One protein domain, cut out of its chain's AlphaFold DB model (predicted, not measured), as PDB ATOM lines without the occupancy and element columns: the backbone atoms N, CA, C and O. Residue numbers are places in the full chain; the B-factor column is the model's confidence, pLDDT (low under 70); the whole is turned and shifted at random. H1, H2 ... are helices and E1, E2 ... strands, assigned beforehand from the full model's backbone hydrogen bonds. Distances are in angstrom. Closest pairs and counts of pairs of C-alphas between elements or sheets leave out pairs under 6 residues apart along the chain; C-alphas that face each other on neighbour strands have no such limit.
ATOM      1  N   THR A  27     123.902 137.291 137.963       93.38
ATOM      2  CA  THR A  27     123.593 138.616 138.513       93.38
ATOM      3  C   THR A  27     124.578 139.685 138.036       93.38
ATOM      4  O   THR A  27     124.179 140.820 137.791       93.38
ATOM      5  N   ASP A  28     125.851 139.337 137.854       93.94
ATOM      6  CA  ASP A  28     126.867 140.261 137.343       93.94
ATOM      7  C   ASP A  28     126.631 140.588 135.865       93.94
ATOM      8  O   ASP A  28     126.685 141.753 135.479       93.94
ATOM      9  N   ILE A  29     126.241 139.595 135.060       94.50
ATOM     10  CA  ILE A  29     125.830 139.812 133.663       94.50
ATOM     11  C   ILE A  29     124.627 140.764 133.602       94.50
ATOM     12  O   ILE A  29     124.608 141.694 132.794       94.50
ATOM     13  N   ALA A  30     123.642 140.577 134.486       96.25
ATOM     14  CA  ALA A  30     122.479 141.456 134.563       96.25
ATOM     15  C   ALA A  30     122.869 142.898 134.933       96.25
ATOM     16  O   ALA A  30     122.376 143.835 134.309       96.25
ATOM     17  N   ARG A  31     123.794 143.086 135.883       97.12
ATOM     18  CA  ARG A  31     124.315 144.412 136.269       97.12
ATOM     19  C   ARG A  31     125.062 145.101 135.129       97.12
ATOM     20  O   ARG A  31     124.876 146.297 134.930       97.12
ATOM     21  N   ILE A  32     125.853 144.359 134.351       96.75
ATOM     22  CA  ILE A  32     126.522 144.899 133.156       96.75
ATOM     23  C   ILE A  32     125.477 145.354 132.133       96.75
ATOM     24  O   ILE A  32     125.509 146.498 131.684       96.75
ATOM     25  N   LYS A  33     124.483 144.510 131.831       97.25
ATOM     26  CA  LYS A  33     123.386 144.863 130.914       97.25
ATOM     27  C   LYS A  33     122.564 146.053 131.409       97.25
ATOM     28  O   LYS A  33     122.077 146.846 130.606       97.25
ATOM     29  N   GLN A  34     122.406 146.190 132.721       97.31
ATOM     30  CA  GLN A  34     121.745 147.336 133.331       97.31
ATOM     31  C   GLN A  34     122.553 148.625 133.107       97.31
ATOM     32  O   GLN A  34     121.989 149.626 132.668       97.31
ATOM     33  N   ALA A  35     123.871 148.583 133.319       97.81
ATOM     34  CA  ALA A  35     124.780 149.699 133.063       97.81
ATOM     35  C   ALA A  35     124.821 150.104 131.577       97.81
ATOM     36  O   ALA A  35     124.760 151.291 131.263       97.81
ATOM     37  N   GLU A  36     124.844 149.133 130.659       97.44
ATOM     38  CA  GLU A  36     124.753 149.383 129.212       97.44
ATOM     39  C   GLU A  36     123.442 150.087 128.833       97.44
ATOM     40  O   GLU A  36     123.436 151.037 128.051       97.44
ATOM     41  N   LYS A  37     122.310 149.673 129.410       97.00
ATOM     42  CA  LYS A  37     121.030 150.359 129.184       97.00
ATOM     43  C   LYS A  37     121.041 151.774 129.758       97.00
ATOM     44  O   LYS A  37     120.573 152.695 129.096       97.00
ATOM     45  N   ALA A  38     121.586 151.958 130.958       97.00
ATOM     46  CA  ALA A  38     121.670 153.264 131.601       97.00
ATOM     47  C   ALA A  38     122.519 154.255 130.792       97.00
ATOM     48  O   ALA A  38     122.086 155.383 130.572       97.00
ATOM     49  N   ILE A  39     123.686 153.839 130.285       96.56
ATOM     50  CA  ILE A  39     124.553 154.735 129.505       96.56
ATOM     51  C   ILE A  39     123.924 155.111 128.151       96.56
ATOM     52  O   ILE A  39     124.111 156.230 127.676       96.56
ATOM     53  N   ILE A  40     123.103 154.227 127.567       96.00
ATOM     54  CA  ILE A  40     122.289 154.531 126.379       96.00
ATOM     55  C   ILE A  40     121.227 155.594 126.683       96.00
ATOM     56  O   ILE A  40     121.029 156.487 125.866       96.00
ATOM     57  N   ILE A  41     120.566 155.535 127.845       95.88
ATOM     58  CA  ILE A  41     119.588 156.561 128.245       95.88
ATOM     59  C   ILE A  41     120.269 157.932 128.324       95.88
ATOM     60  O   ILE A  41     119.743 158.896 127.775       95.88
ATOM     61  N   ILE A  42     121.460 158.011 128.932       96.25
ATOM     62  CA  ILE A  42     122.231 159.264 128.988       96.25
ATOM     63  C   ILE A  42     122.577 159.748 127.574       96.25
ATOM     64  O   ILE A  42     122.361 160.916 127.266       96.25
ATOM     65  N   ARG A  43     123.079 158.862 126.700       95.81
ATOM     66  CA  ARG A  43     123.403 159.210 125.307       95.81
ATOM     67  C   ARG A  43     122.195 159.795 124.583       95.81
ATOM     68  O   ARG A  43     122.323 160.827 123.941       95.81
ATOM     69  N   ASN A  44     121.038 159.152 124.694       95.12
ATOM     70  CA  ASN A  44     119.831 159.611 124.019       95.12
ATOM     71  C   ASN A  44     119.392 160.988 124.550       95.12
ATOM     72  O   ASN A  44     119.066 161.861 123.759       95.12
ATOM     73  N   ALA A  45     119.463 161.218 125.866       95.56
ATOM     74  CA  ALA A  45     119.167 162.527 126.449       95.56
ATOM     75  C   ALA A  45     120.157 163.620 125.987       95.56
ATOM     76  O   ALA A  45     119.753 164.753 125.737       95.56
ATOM     77  N   LEU A  46     121.445 163.289 125.830       95.62
ATOM     78  CA  LEU A  46     122.445 164.200 125.254       95.62
ATOM     79  C   LEU A  46     122.172 164.510 123.781       95.62
ATOM     80  O   LEU A  46     122.354 165.642 123.345       95.62
ATOM     81  N   GLU A  47     121.741 163.515 123.013       94.19
ATOM     82  CA  GLU A  47     121.353 163.707 121.617       94.19
ATOM     83  C   GLU A  47     120.100 164.579 121.504       94.19
ATOM     84  O   GLU A  47     120.064 165.472 120.666       94.19
ATOM     85  N   GLU A  48     119.110 164.412 122.384       94.38
ATOM     86  CA  GLU A  48     117.953 165.313 122.453       94.38
ATOM     87  C   GLU A  48     118.352 166.744 122.843       94.38
ATOM     88  O   GLU A  48     117.859 167.705 122.246       94.38
ATOM     89  N   HIS A  49     119.283 166.902 123.789       94.44
ATOM     90  CA  HIS A  49     119.864 168.206 124.117       94.44
ATOM     91  C   HIS A  49     120.515 168.851 122.889       94.44
ATOM     92  O   HIS A  49     120.247 170.014 122.588       94.44
ATOM     93  N   TYR A  50     121.323 168.089 122.147       93.06
ATOM     94  CA  TYR A  50     121.952 168.553 120.914       93.06
ATOM     95  C   TYR A  50     120.916 168.941 119.857       93.06
ATOM     96  O   TYR A  50     121.039 169.990 119.241       93.06
ATOM     97  N   LEU A  51     119.854 168.157 119.666       91.75
ATOM     98  CA  LEU A  51     118.794 168.504 118.714       91.75
ATOM     99  C   LEU A  51     118.078 169.814 119.078       91.75
ATOM    100  O   LEU A  51     117.602 170.514 118.188       91.75
ATOM    101  N   LYS A  52     118.003 170.154 120.370       93.38
ATOM    102  CA  LYS A  52     117.345 171.375 120.848       93.38
ATOM    103  C   LYS A  52     118.246 172.610 120.807       93.38
ATOM    104  O   LYS A  52     117.770 173.687 120.462       93.38
ATOM    105  N   TYR A  53     119.508 172.468 121.200       93.94
ATOM    106  CA  TYR A  53     120.435 173.593 121.383       93.94
ATOM    107  C   TYR A  53     121.574 173.628 120.360       93.94
ATOM    108  O   TYR A  53     122.404 174.528 120.403       93.94
ATOM    109  N   ASN A  54     121.615 172.656 119.447       92.44
ATOM    110  CA  ASN A  54     122.663 172.457 118.446       92.44
ATOM    111  C   ASN A  54     124.080 172.308 119.036       92.44
ATOM    112  O   ASN A  54     125.068 172.565 118.358       92.44
ATOM    113  N   THR A  55     124.178 171.908 120.306       93.50
ATOM    114  CA  THR A  55     125.440 171.697 121.021       93.50
ATOM    115  C   THR A  55     125.239 170.714 122.177       93.50
ATOM    116  O   THR A  55     124.142 170.606 122.739       93.50
ATOM    117  N   TYR A  56     126.276 169.959 122.527       94.75
ATOM    118  CA  TYR A  56     126.332 169.158 123.748       94.75
ATOM    119  C   TYR A  56     126.663 170.043 124.965       94.75
ATOM    120  O   TYR A  56     127.114 171.178 124.812       94.75
ATOM    121  N   PRO A  57     126.432 169.562 126.199       95.00
ATOM    122  CA  PRO A  57     126.821 170.300 127.397       95.00
ATOM    123  C   PRO A  57     128.336 170.566 127.440       95.00
ATOM    124  O   PRO A  57     129.111 169.718 127.004       95.00
ATOM    125  N   PRO A  58     128.797 171.700 127.990       93.56
ATOM    126  CA  PRO A  58     130.225 171.970 128.097       93.56
ATOM    127  C   PRO A  58     130.923 170.996 129.059       93.56
ATOM    128  O   PRO A  58     130.301 170.354 129.914       93.56
ATOM    129  N   GLN A  59     132.249 170.904 128.952       93.38
ATOM    130  CA  GLN A  59     133.060 170.111 129.873       93.38
ATOM    131  C   GLN A  59     132.823 170.542 131.330       93.38
ATOM    132  O   GLN A  59     132.843 171.727 131.653       93.38
ATOM    133  N   GLY A  60     132.641 169.566 132.226       87.94
ATOM    134  CA  GLY A  60     132.439 169.813 133.660       87.94
ATOM    135  C   GLY A  60     131.006 170.171 134.060       87.94
ATOM    136  O   GLY A  60     130.755 170.406 135.239       87.94
ATOM    137  N   ALA A  61     130.067 170.184 133.116       89.31
ATOM    138  CA  ALA A  61     128.672 170.452 133.414       89.31
ATOM    139  C   ALA A  61     128.006 169.316 134.217       89.31
ATOM    140  O   ALA A  61     128.324 168.136 134.027       89.31
ATOM    141  N   ASP A  62     127.050 169.659 135.088       92.19
ATOM    142  CA  ASP A  62     126.263 168.661 135.816       92.19
ATOM    143  C   ASP A  62     125.246 168.005 134.872       92.19
ATOM    144  O   ASP A  62     124.177 168.544 134.570       92.19
ATOM    145  N   LEU A  63     125.587 166.800 134.408       92.38
ATOM    146  CA  LEU A  63     124.720 166.021 133.533       92.38
ATOM    147  C   LEU A  63     123.348 165.741 134.145       92.38
ATOM    148  O   LEU A  63     122.370 165.671 133.405       92.38
ATOM    149  N   LYS A  64     123.253 165.535 135.461       93.31
ATOM    150  CA  LYS A  64     121.977 165.198 136.094       93.31
ATOM    151  C   LYS A  64     121.013 166.371 135.985       93.31
ATOM    152  O   LYS A  64     119.846 166.168 135.657       93.31
ATOM    153  N   GLU A  65     121.500 167.578 136.247       93.25
ATOM    154  CA  GLU A  65     120.697 168.793 136.156       93.25
ATOM    155  C   GLU A  65     120.317 169.090 134.702       93.25
ATOM    156  O   GLU A  65     119.130 169.201 134.383       93.25
ATOM    157  N   ILE A  66     121.305 169.107 133.802       93.62
ATOM    158  CA  ILE A  66     121.113 169.482 132.394       93.62
ATOM    159  C   ILE A  66     120.235 168.487 131.641       93.62
ATOM    160  O   ILE A  66     119.430 168.889 130.799       93.62
ATOM    161  N   LEU A  67     120.370 167.191 131.928       93.94
ATOM    162  CA  LEU A  67     119.600 166.157 131.240       93.94
ATOM    163  C   LEU A  67     118.238 165.895 131.883       93.94
ATOM    164  O   LEU A  67     117.403 165.237 131.265       93.94
ATOM    165  N   SER A  68     117.973 166.431 133.079       91.69
ATOM    166  CA  SER A  68     116.685 166.262 133.759       91.69
ATOM    167  C   SER A  68     115.454 166.611 132.901       91.69
ATOM    168  O   SER A  68     114.476 165.863 132.988       91.69
ATOM    169  N   PRO A  69     115.463 167.643 132.024       92.75
ATOM    170  CA  PRO A  69     114.314 167.968 131.178       92.75
ATOM    171  C   PRO A  69     114.093 166.967 130.034       92.75
ATOM    172  O   PRO A  69     112.988 166.893 129.505       92.75
ATOM    173  N   PHE A  70     115.127 166.210 129.659       92.25
ATOM    174  CA  PHE A  70     115.122 165.237 128.557       92.25
ATOM    175  C   PHE A  70     114.892 163.800 129.044       92.25
ATOM    176  O   PHE A  70     114.940 162.843 128.278       92.25
ATOM    177  N   MET A  71     114.661 163.621 130.344       91.69
ATOM    178  CA  MET A  71     114.468 162.315 130.958       91.69
ATOM    179  C   MET A  71     113.022 162.096 131.374       91.69
ATOM    180  O   MET A  71     112.309 163.009 131.796       91.69
ATOM    181  N   LYS A  72     112.573 160.842 131.293       89.31
ATOM    182  CA  LYS A  72     111.200 160.496 131.666       89.31
ATOM    183  C   LYS A  72     111.036 160.537 133.185       89.31
ATOM    184  O   LYS A  72     111.951 160.239 133.951       89.31
ATOM    185  N   LYS A  73     109.824 160.852 133.642       86.38
ATOM    186  CA  LYS A  73     109.417 160.616 135.034       86.38
ATOM    187  C   LYS A  73     108.776 159.237 135.121       86.38
ATOM    188  O   LYS A  73     107.877 158.920 134.346       86.38
ATOM    189  N   ILE A  74     109.239 158.415 136.053       84.56
ATOM    190  CA  ILE A  74     108.753 157.053 136.261       84.56
ATOM    191  C   ILE A  74     107.771 157.064 137.423       84.56
ATOM    192  O   ILE A  74     108.086 157.523 138.520       84.56
ATOM    193  N   LYS A  75     106.564 156.547 137.185       82.00
ATOM    194  CA  LYS A  75     105.552 156.378 138.227       82.00
ATOM    195  C   LYS A  75     105.844 155.100 139.017       82.00
ATOM    196  O   LYS A  75     105.877 154.018 138.435       82.00
ATOM    197  N   LYS A  76     106.042 155.216 140.332       82.38
ATOM    198  CA  LYS A  76     106.135 154.065 141.243       82.38
ATOM    199  C   LYS A  76     104.748 153.533 141.602       82.38
ATOM    200  O   LYS A  76     103.748 154.241 141.485       82.38
ATOM    201  N   ALA A  77     104.710 152.293 142.093       75.75
ATOM    202  CA  ALA A  77     103.493 151.639 142.579       75.75
ATOM    203  C   ALA A  77     102.773 152.455 143.674       75.75
ATOM    204  O   ALA A  77     101.551 152.461 143.727       75.75
ATOM    205  N   GLU A  78     103.518 153.229 144.472       77.62
ATOM    206  CA  GLU A  78     102.988 154.144 145.500       77.62
ATOM    207  C   GLU A  78     102.394 155.454 144.942       77.62
ATOM    208  O   GLU A  78     102.091 156.371 145.700       77.62
ATOM    209  N   GLY A  79     102.307 155.623 143.619       77.25
ATOM    210  CA  GLY A  79     101.837 156.864 142.992       77.25
ATOM    211  C   GLY A  79     102.849 158.019 143.007       77.25
ATOM    212  O   GLY A  79     102.598 159.047 142.382       77.25
ATOM    213  N   LYS A  80     104.011 157.849 143.650       81.62
ATOM    214  CA  LYS A  80     105.121 158.814 143.620       81.62
ATOM    215  C   LYS A  80     105.846 158.771 142.275       81.62
ATOM    216  O   LYS A  80     106.098 157.695 141.731       81.62
ATOM    217  N   PHE A  81     106.214 159.941 141.760       82.94
ATOM    218  CA  PHE A  81     107.051 160.064 140.570       82.94
ATOM    219  C   PHE A  81     108.520 160.171 140.975       82.94
ATOM    220  O   PHE A  81     108.877 161.001 141.806       82.94
ATOM    221  N   GLU A  82     109.363 159.347 140.368       86.69
ATOM    222  CA  GLU A  82     110.819 159.404 140.497       86.69
ATOM    223  C   GLU A  82     111.429 159.740 139.133       86.69
ATOM    224  O   GLU A  82     110.879 159.373 138.091       86.69
ATOM    225  N   SER A  83     112.543 160.472 139.108       90.00
ATOM    226  CA  SER A  83     113.231 160.744 137.846       90.00
ATOM    227  C   SER A  83     113.841 159.457 137.287       90.00
ATOM    228  O   SER A  83     114.290 158.582 138.029       90.00
ATOM    229  N   GLU A  84     113.899 159.332 135.962       91.56
ATOM    230  CA  GLU A  84     114.592 158.214 135.319       91.56
ATOM    231  C   GLU A  84     116.081 158.155 135.695       91.56
ATOM    232  O   GLU A  84     116.654 157.064 135.749       91.56
ATOM    233  N   TRP A  85     116.679 159.297 136.055       93.94
ATOM    234  CA  TRP A  85     118.028 159.342 136.607       93.94
ATOM    235  C   TRP A  85     118.154 158.524 137.894       93.94
ATOM    236  O   TRP A  85     118.961 157.596 137.953       93.94
ATOM    237  N   GLU A  86     117.334 158.822 138.903       93.00
ATOM    238  CA  GLU A  86     117.390 158.119 140.191       93.00
ATOM    239  C   GLU A  86     116.934 156.663 140.065       93.00
ATOM    240  O   GLU A  86     117.511 155.765 140.673       93.00
ATOM    241  N   ALA A  87     115.937 156.406 139.222       92.25
ATOM    242  CA  ALA A  87     115.360 155.078 139.082       92.25
ATOM    243  C   ALA A  87     116.239 154.107 138.276       92.25
ATOM    244  O   ALA A  87     116.254 152.907 138.557       92.25
ATOM    245  N   LYS A  88     116.935 154.588 137.233       93.88
ATOM    246  CA  LYS A  88     117.644 153.723 136.273       93.88
ATOM    247  C   LYS A  88     119.121 154.041 136.103       93.88
ATOM    248  O   LYS A  88     119.875 153.123 135.800       93.88
ATOM    249  N   ILE A  89     119.555 155.287 136.253       94.94
ATOM    250  CA  ILE A  89     120.938 155.680 135.944       94.94
ATOM    251  C   ILE A  89     121.823 155.527 137.179       94.94
ATOM    252  O   ILE A  89     122.715 154.678 137.185       94.94
ATOM    253  N   ALA A  90     121.530 156.272 138.244       94.31
ATOM    254  CA  ALA A  90     122.280 156.247 139.498       94.31
ATOM    255  C   ALA A  90     122.508 154.828 140.075       94.31
ATOM    256  O   ALA A  90     123.638 154.511 140.460       94.31
ATOM    257  N   PRO A  91     121.516 153.911 140.103       95.50
ATOM    258  CA  PRO A  91     121.723 152.573 140.657       95.50
ATOM    259  C   PRO A  91     122.531 151.630 139.753       95.50
ATOM    260  O   PRO A  91     122.950 150.569 140.216       95.50
ATOM    261  N   SER A  92     122.748 151.973 138.483       96.81
ATOM    262  CA  SER A  92     123.372 151.069 137.506       96.81
ATOM    263  C   SER A  92     124.898 151.083 137.544       96.81
ATOM    264  O   SER A  92     125.538 150.144 137.064       96.81
ATOM    265  N   PHE A  93     125.489 152.114 138.148       97.38
ATOM    266  CA  PHE A  93     126.933 152.298 138.181       97.38
ATOM    267  C   PHE A  93     127.501 152.112 139.591       97.38
ATOM    268  O   PHE A  93     126.838 152.350 140.608       97.38
ATOM    269  N   SER A  94     128.734 151.614 139.651       96.94
ATOM    270  CA  SER A  94     129.587 151.674 140.843       96.94
ATOM    271  C   SER A  94     130.460 152.929 140.852       96.94
ATOM    272  O   SER A  94     130.868 153.373 141.920       96.94
ATOM    273  N   GLU A  95     130.734 153.492 139.675       96.06
ATOM    274  CA  GLU A  95     131.565 154.675 139.473       96.06
ATOM    275  C   GLU A  95     131.107 155.408 138.202       96.06
ATOM    276  O   GLU A  95     130.779 154.761 137.201       96.06
ATOM    277  N   GLY A  96     131.098 156.743 138.225       92.81
ATOM    278  CA  GLY A  96     130.550 157.572 137.149       92.81
ATOM    279  C   GLY A  96     129.017 157.725 137.217       92.81
ATOM    280  O   GLY A  96     128.416 157.421 138.250       92.81
ATOM    281  N   PRO A  97     128.365 158.193 136.138       94.88
ATOM    282  CA  PRO A  97     128.920 158.426 134.804       94.88
ATOM    283  C   PRO A  97     129.804 159.677 134.736       94.88
ATOM    284  O   PRO A  97     129.444 160.734 135.239       94.88
ATOM    285  N   PHE A  98     130.952 159.556 134.072       95.31
ATOM    286  CA  PHE A  98     131.860 160.663 133.783       95.31
ATOM    287  C   PHE A  98     131.677 161.122 132.348       95.31
ATOM    288  O   PHE A  98     131.735 160.307 131.425       95.31
ATOM    289  N   TYR A  99     131.482 162.423 132.186       95.50
ATOM    290  CA  TYR A  99     131.292 163.081 130.906       95.50
ATOM    291  C   TYR A  99     132.549 163.825 130.488       95.50
ATOM    292  O   TYR A  99     133.138 164.564 131.284       95.50
ATOM    293  N   THR A 100     132.930 163.654 129.227       94.44
ATOM    294  CA  THR A 100     133.969 164.467 128.610       94.44
ATOM    295  C   THR A 100     133.597 164.877 127.195       94.44
ATOM    296  O   THR A 100     133.058 164.064 126.449       94.44
ATOM    297  N   THR A 101     133.947 166.093 126.802       94.38
ATOM    298  CA  THR A 101     133.843 166.595 125.429       94.38
ATOM    299  C   THR A 101     135.070 167.443 125.116       94.38
ATOM    300  O   THR A 101     135.537 168.195 125.971       94.38
ATOM    301  N   GLU A 102     135.623 167.271 123.918       91.12
ATOM    302  CA  GLU A 102     136.691 168.143 123.409       91.12
ATOM    303  C   GLU A 102     136.094 169.331 122.655       91.12
ATOM    304  O   GLU A 102     136.536 170.463 122.824       91.12
ATOM    305  N   ASP A 103     135.055 169.058 121.869       90.31
ATOM    306  CA  ASP A 103     134.281 170.049 121.138       90.31
ATOM    307  C   ASP A 103     132.789 169.718 121.314       90.31
ATOM    308  O   ASP A 103     132.324 168.709 120.767       90.31
ATOM    309  N   PRO A 104     132.030 170.528 122.076       91.38
ATOM    310  CA  PRO A 104     130.616 170.283 122.335       91.38
ATOM    311  C   PRO A 104     129.730 170.328 121.084       91.38
ATOM    312  O   PRO A 104     128.633 169.777 121.101       91.38
ATOM    313  N   GLU A 105     130.163 170.941 119.984       89.69
ATOM    314  CA  GLU A 105     129.410 170.916 118.724       89.69
ATOM    315  C   GLU A 105     129.627 169.610 117.957       89.69
ATOM    316  O   GLU A 105     128.793 169.200 117.149       89.69
ATOM    317  N   ILE A 106     130.740 168.929 118.229       85.12
ATOM    318  CA  ILE A 106     131.166 167.778 117.442       85.12
ATOM    319  C   ILE A 106     131.001 166.486 118.220       85.12
ATOM    320  O   ILE A 106     130.477 165.539 117.653       85.12
ATOM    321  N   ASN A 107     131.437 166.378 119.478       89.69
ATOM    322  CA  ASN A 107     131.570 165.087 120.151       89.69
ATOM    323  C   ASN A 107     131.273 165.096 121.659       89.69
ATOM    324  O   ASN A 107     131.243 166.121 122.331       89.69
ATOM    325  N   PHE A 108     131.079 163.891 122.202       93.81
ATOM    326  CA  PHE A 108     131.166 163.624 123.633       93.81
ATOM    327  C   PHE A 108     131.577 162.175 123.899       93.81
ATOM    328  O   PHE A 108     131.436 161.291 123.056       93.81
ATOM    329  N   PHE A 109     132.011 161.905 125.123       94.38
ATOM    330  CA  PHE A 109     132.293 160.573 125.629       94.38
ATOM    331  C   PHE A 109     131.716 160.437 127.029       94.38
ATOM    332  O   PHE A 109     131.919 161.299 127.883       94.38
ATOM    333  N   ILE A 110     131.035 159.321 127.279       96.00
ATOM    334  CA  ILE A 110     130.645 158.938 128.636       96.00
ATOM    335  C   ILE A 110     131.371 157.660 128.997       96.00
ATOM    336  O   ILE A 110     131.425 156.724 128.195       96.00
ATOM    337  N   LYS A 111     131.903 157.612 130.217       96.62
ATOM    338  CA  LYS A 111     132.526 156.425 130.803       96.62
ATOM    339  C   LYS A 111     131.943 156.189 132.187       96.62
ATOM    340  O   LYS A 111     131.775 157.120 132.965       96.62
ATOM    341  N   ALA A 112     131.652 154.942 132.507       97.62
ATOM    342  CA  ALA A 112     131.209 154.535 133.830       97.62
ATOM    343  C   ALA A 112     131.719 153.123 134.127       97.62
ATOM    344  O   ALA A 112     132.236 152.432 133.246       97.62
ATOM    345  N   ARG A 113     131.556 152.674 135.368       97.88
ATOM    346  CA  ARG A 113     131.767 151.273 135.737       97.88
ATOM    347  C   ARG A 113     130.470 150.664 136.217       97.88
ATOM    348  O   ARG A 113     129.777 151.242 137.053       97.88
ATOM    349  N   ALA A 114     130.149 149.484 135.702       97.44
ATOM    350  CA  ALA A 114     129.008 148.712 136.160       97.44
ATOM    351  C   ALA A 114     129.188 148.277 137.627       97.44
ATOM    352  O   ALA A 114     130.285 148.311 138.190       97.44
ATOM    353  N   ARG A 115     128.086 147.902 138.283       96.19
ATOM    354  CA  ARG A 115     128.083 147.458 139.691       96.19
ATOM    355  C   ARG A 115     128.393 145.963 139.864       96.19
ATOM    356  O   ARG A 115     128.189 145.406 140.940       96.19
ATOM    357  N   ASP A 116     128.832 145.288 138.809       95.38
ATOM    358  CA  ASP A 116     129.269 143.896 138.887       95.38
ATOM    359  C   ASP A 116     130.562 143.745 139.700       95.38
ATOM    360  O   ASP A 116     131.285 144.713 139.948       95.38
ATOM    361  N   ILE A 117     130.873 142.510 140.092       93.75
ATOM    362  CA  ILE A 117     132.057 142.198 140.905       93.75
ATOM    363  C   ILE A 117     133.382 142.685 140.295       93.75
ATOM    364  O   ILE A 117     134.301 143.029 141.036       93.75
ATOM    365  N   ASN A 118     133.479 142.755 138.963       92.56
ATOM    366  CA  ASN A 118     134.688 143.182 138.262       92.56
ATOM    367  C   ASN A 118     134.684 144.677 137.911       92.56
ATOM    368  O   ASN A 118     135.651 145.147 137.311       92.56
ATOM    369  N   ARG A 119     133.632 145.422 138.285       95.25
ATOM    370  CA  ARG A 119     133.432 146.841 137.944       95.25
ATOM    371  C   ARG A 119     133.668 147.103 136.457       95.25
ATOM    372  O   ARG A 119     134.453 147.976 136.076       95.25
ATOM    373  N   THR A 120     133.020 146.299 135.622       95.56
ATOM    374  CA  THR A 120     133.233 146.269 134.177       95.56
ATOM    375  C   THR A 120     133.052 147.676 133.591       95.56
ATOM    376  O   THR A 120     132.021 148.312 133.842       95.56
ATOM    377  N   PRO A 121     134.038 148.203 132.839       97.00
ATOM    378  CA  PRO A 121     133.928 149.522 132.240       97.00
ATOM    379  C   PRO A 121     132.881 149.509 131.127       97.00
ATOM    380  O   PRO A 121     132.886 148.636 130.260       97.00
ATOM    381  N   VAL A 122     132.011 150.512 131.132       97.25
ATOM    382  CA  VAL A 122     131.066 150.791 130.051       97.25
ATOM    383  C   VAL A 122     131.325 152.192 129.517       97.25
ATOM    384  O   VAL A 122     131.600 153.125 130.273       97.25
ATOM    385  N   ALA A 123     131.270 152.344 128.199       96.12
ATOM    386  CA  ALA A 123     131.491 153.625 127.551       96.12
ATOM    387  C   ALA A 123     130.577 153.778 126.341       96.12
ATOM    388  O   ALA A 123     130.201 152.789 125.708       96.12
ATOM    389  N   ILE A 124     130.229 155.019 126.018       94.75
ATOM    390  CA  ILE A 124     129.433 155.322 124.834       94.75
ATOM    391  C   ILE A 124     129.885 156.628 124.181       94.75
ATOM    392  O   ILE A 124     130.441 157.512 124.837       94.75
ATOM    393  N   ARG A 125     129.652 156.700 122.872       90.31
ATOM    394  CA  ARG A 125     129.926 157.832 121.980       90.31
ATOM    395  C   ARG A 125     128.615 158.290 121.319       90.31
ATOM    396  O   ARG A 125     127.626 157.547 121.400       90.31
ATOM    397  N   PRO A 126     128.586 159.455 120.655       89.12
ATOM    398  CA  PRO A 126     127.393 159.944 119.978       89.12
ATOM    399  C   PRO A 126     127.027 159.001 118.828       89.12
ATOM    400  O   PRO A 126     127.902 158.514 118.112       89.12
ATOM    401  N   SER A 127     125.740 158.724 118.641       84.81
ATOM    402  CA  SER A 127     125.255 157.873 117.549       84.81
ATOM    403  C   SER A 127     124.943 158.661 116.275       84.81
ATOM    404  O   SER A 127     125.095 158.124 115.179       84.81
ATOM    405  N   ILE A 128     124.573 159.941 116.402       76.56
ATOM    406  CA  ILE A 128     124.248 160.821 115.266       76.56
ATOM    407  C   ILE A 128     125.443 160.983 114.315       76.56
ATOM    408  O   ILE A 128     125.273 160.939 113.099       76.56
ATOM    409  N   ILE A 129     126.655 161.127 114.855       64.94
ATOM    410  CA  ILE A 129     127.882 161.280 114.056       64.94
ATOM    411  C   ILE A 129     128.167 160.000 113.274       64.94
ATOM    412  O   ILE A 129     128.393 160.055 112.070       64.94
ATOM    413  N   ARG A 130     128.056 158.843 113.942       60.00
ATOM    414  CA  ARG A 130     128.308 157.535 113.331       60.00
ATOM    415  C   ARG A 130     127.414 157.292 112.113       60.00
ATOM    416  O   ARG A 130     127.889 156.799 111.103       60.00
ATOM    417  N   LYS A 131     126.138 157.690 112.185       64.69
ATOM    418  CA  LYS A 131     125.209 157.591 111.045       64.69
ATOM    419  C   LYS A 131     125.617 158.485 109.873       64.69
ATOM    420  O   LYS A 131     125.555 158.044 108.734       64.69
ATOM    421  N   LYS A 132     126.053 159.724 110.136       67.25
ATOM    422  CA  LYS A 132     126.522 160.639 109.078       67.25
ATOM    423  C   LYS A 132     127.792 160.129 108.390       67.25
ATOM    424  O   LYS A 132     127.942 160.320 107.189       67.25
ATOM    425  N   GLU A 133     128.703 159.512 109.139       65.31
ATOM    426  CA  GLU A 133     129.912 158.883 108.589       65.31
ATOM    427  C   GLU A 133     129.555 157.679 107.705       65.31
ATOM    428  O   GLU A 133     129.959 157.648 106.544       65.31
ATOM    429  N   GLU A 134     128.710 156.767 108.201       70.00
ATOM    430  CA  GLU A 134     128.214 155.602 107.447       70.00
ATOM    431  C   GLU A 134     127.516 156.023 106.130       70.00
ATOM    432  O   GLU A 134     127.813 155.478 105.068       70.00
ATOM    433  N   GLU A 135     126.660 157.054 106.160       67.56
ATOM    434  CA  GLU A 135     125.996 157.591 104.958       67.56
ATOM    435  C   GLU A 135     126.964 158.237 103.952       67.56
ATOM    436  O   GLU A 135     126.712 158.229 102.744       67.56
ATOM    437  N   ASN A 136     128.055 158.847 104.422       66.25
ATOM    438  CA  ASN A 136     129.046 159.481 103.552       66.25
ATOM    439  C   ASN A 136     129.973 158.453 102.896       66.25
ATOM    440  O   ASN A 136     130.352 158.638 101.737       66.25
ATOM    441  N   ASP A 137     130.306 157.373 103.596       70.31
ATOM    442  CA  ASP A 137     131.115 156.284 103.051       70.31
ATOM    443  C   ASP A 137     130.329 155.472 102.007       70.31
ATOM    444  O   ASP A 137     130.867 155.158 100.943       70.31
ATOM    445  N   GLU A 138     129.025 155.246 102.217       65.50
ATOM    446  CA  GLU A 138     128.144 154.650 101.197       65.50
ATOM    447  C   GLU A 138     128.026 155.506  99.924       65.50
ATOM    448  O   GLU A 138     127.907 154.968  98.822       65.50
ATOM    449  N   LYS A 139     128.074 156.841 100.050       62.94
ATOM    450  CA  LYS A 139     128.041 157.768  98.904       62.94
ATOM    451  C   LYS A 139     129.367 157.854  98.148       62.94
ATOM    452  O   LYS A 139     129.348 158.213  96.979       62.94
ATOM    453  N   LYS A 140     130.499 157.554  98.792       65.69
ATOM    454  CA  LYS A 140     131.832 157.525  98.157       65.69
ATOM    455  C   LYS A 140     132.167 156.180  97.506       65.69
ATOM    456  O   LYS A 140     133.097 156.117  96.710       65.69
ATOM    457  N   GLY A 141     131.445 155.116  97.862       57.91
ATOM    458  CA  GLY A 141     131.588 153.774  97.289       57.91
ATOM    459  C   GLY A 141     130.699 153.478  96.071       57.91
ATOM    460  O   GLY A 141     130.669 152.330  95.632       57.91
ATOM    461  N   LYS A 142     129.965 154.471  95.551       46.41
ATOM    462  CA  LYS A 142     129.182 154.416  94.303       46.41
ATOM    463  C   LYS A 142     129.757 155.385  93.282       46.41
ATOM    464  O   LYS A 142     129.660 155.057  92.081       46.41
TER     465      LYS A 142
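AT A GLANCE: This is residues 27 to 142 of the 142 residues of an uncharacterized protein of Candidatus Cloacimonetes bacterium (UniProt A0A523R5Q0). A small antiparallel sheet, E3 E4 E5, has the long helix H1 packed along one face, and the short helices H2 and H3 pack on H1. The small hairpin E1 E2 lies by H3, and residues 130 to 142, mostly H4, stick out as an arm. The printed part has 116 residues in a mixed class, in the order H1 H2 E1 E2 H3 E3 E4 E5 H4. It is only just compact, close to loose, with a radius of gyration of the C-alphas of 15.9 A, and spans 55 by 32 by 27 A.

HOW THE PARTS SIT: E3, residues 93 to 100, E4, residues 109 to 114, and E5, residues 121 to 124, form a meander, each strand the antiparallel neighbour of the one before; N 98 and O 111 are 2.8 A apart and N 112 and O 122 2.9 A, both within hydrogen-bond range. H1, residues 27 to 53, is on this sheet at a height of 8.9 A, along the strands, at 20 degrees to E4 on the local plane; their closest C-alphas, Ala 35 and Ala 114, are 5.3 A apart. H3, residues 84 to 92, touches H1 with a steep tilt of 41 degrees, opposite ways, the closest C-alphas being those of Ala 35 and Ser 92, 4.9 A apart; H1 and H3 with the sheet E3 E4 E5 make two layers, helices on one face of a sheet. H2, residues 63 to 70, touches H1, the closest C-alphas being Ala 45 and Phe 70, 5.3 A. E1, residues 73 to 75, and E2, residues 81 to 83, form a hairpin, with N 74 and O 82 2.8 A apart, within hydrogen-bond range. H4, residues 127 to 140, is close to H1 but not clearly touching. Every O i to N i+4 pair is within hydrogen-bond range in H1 and H4; H2 has 2 of 4, and H3 2 of 5, with 1 of 6 O i to N i+3 pairs.

IN THESE COORDINATES: H1 runs 39.1 A from C-alpha 27 at (123.593, 138.616, 138.513). E3 is 17.0 A long, E4 16.2 A, and H4 20.5 A, to C-alpha 140 at (131.832, 157.525, 98.157).

THE WHOLE: The C-alphas farthest apart, Glu 78 and Lys 142, are 57.5 A apart. The printed part has no cut, and no link is long. The pLDDT is under 70 at residues 129 to 133, 135 to 136 and 138 to 142.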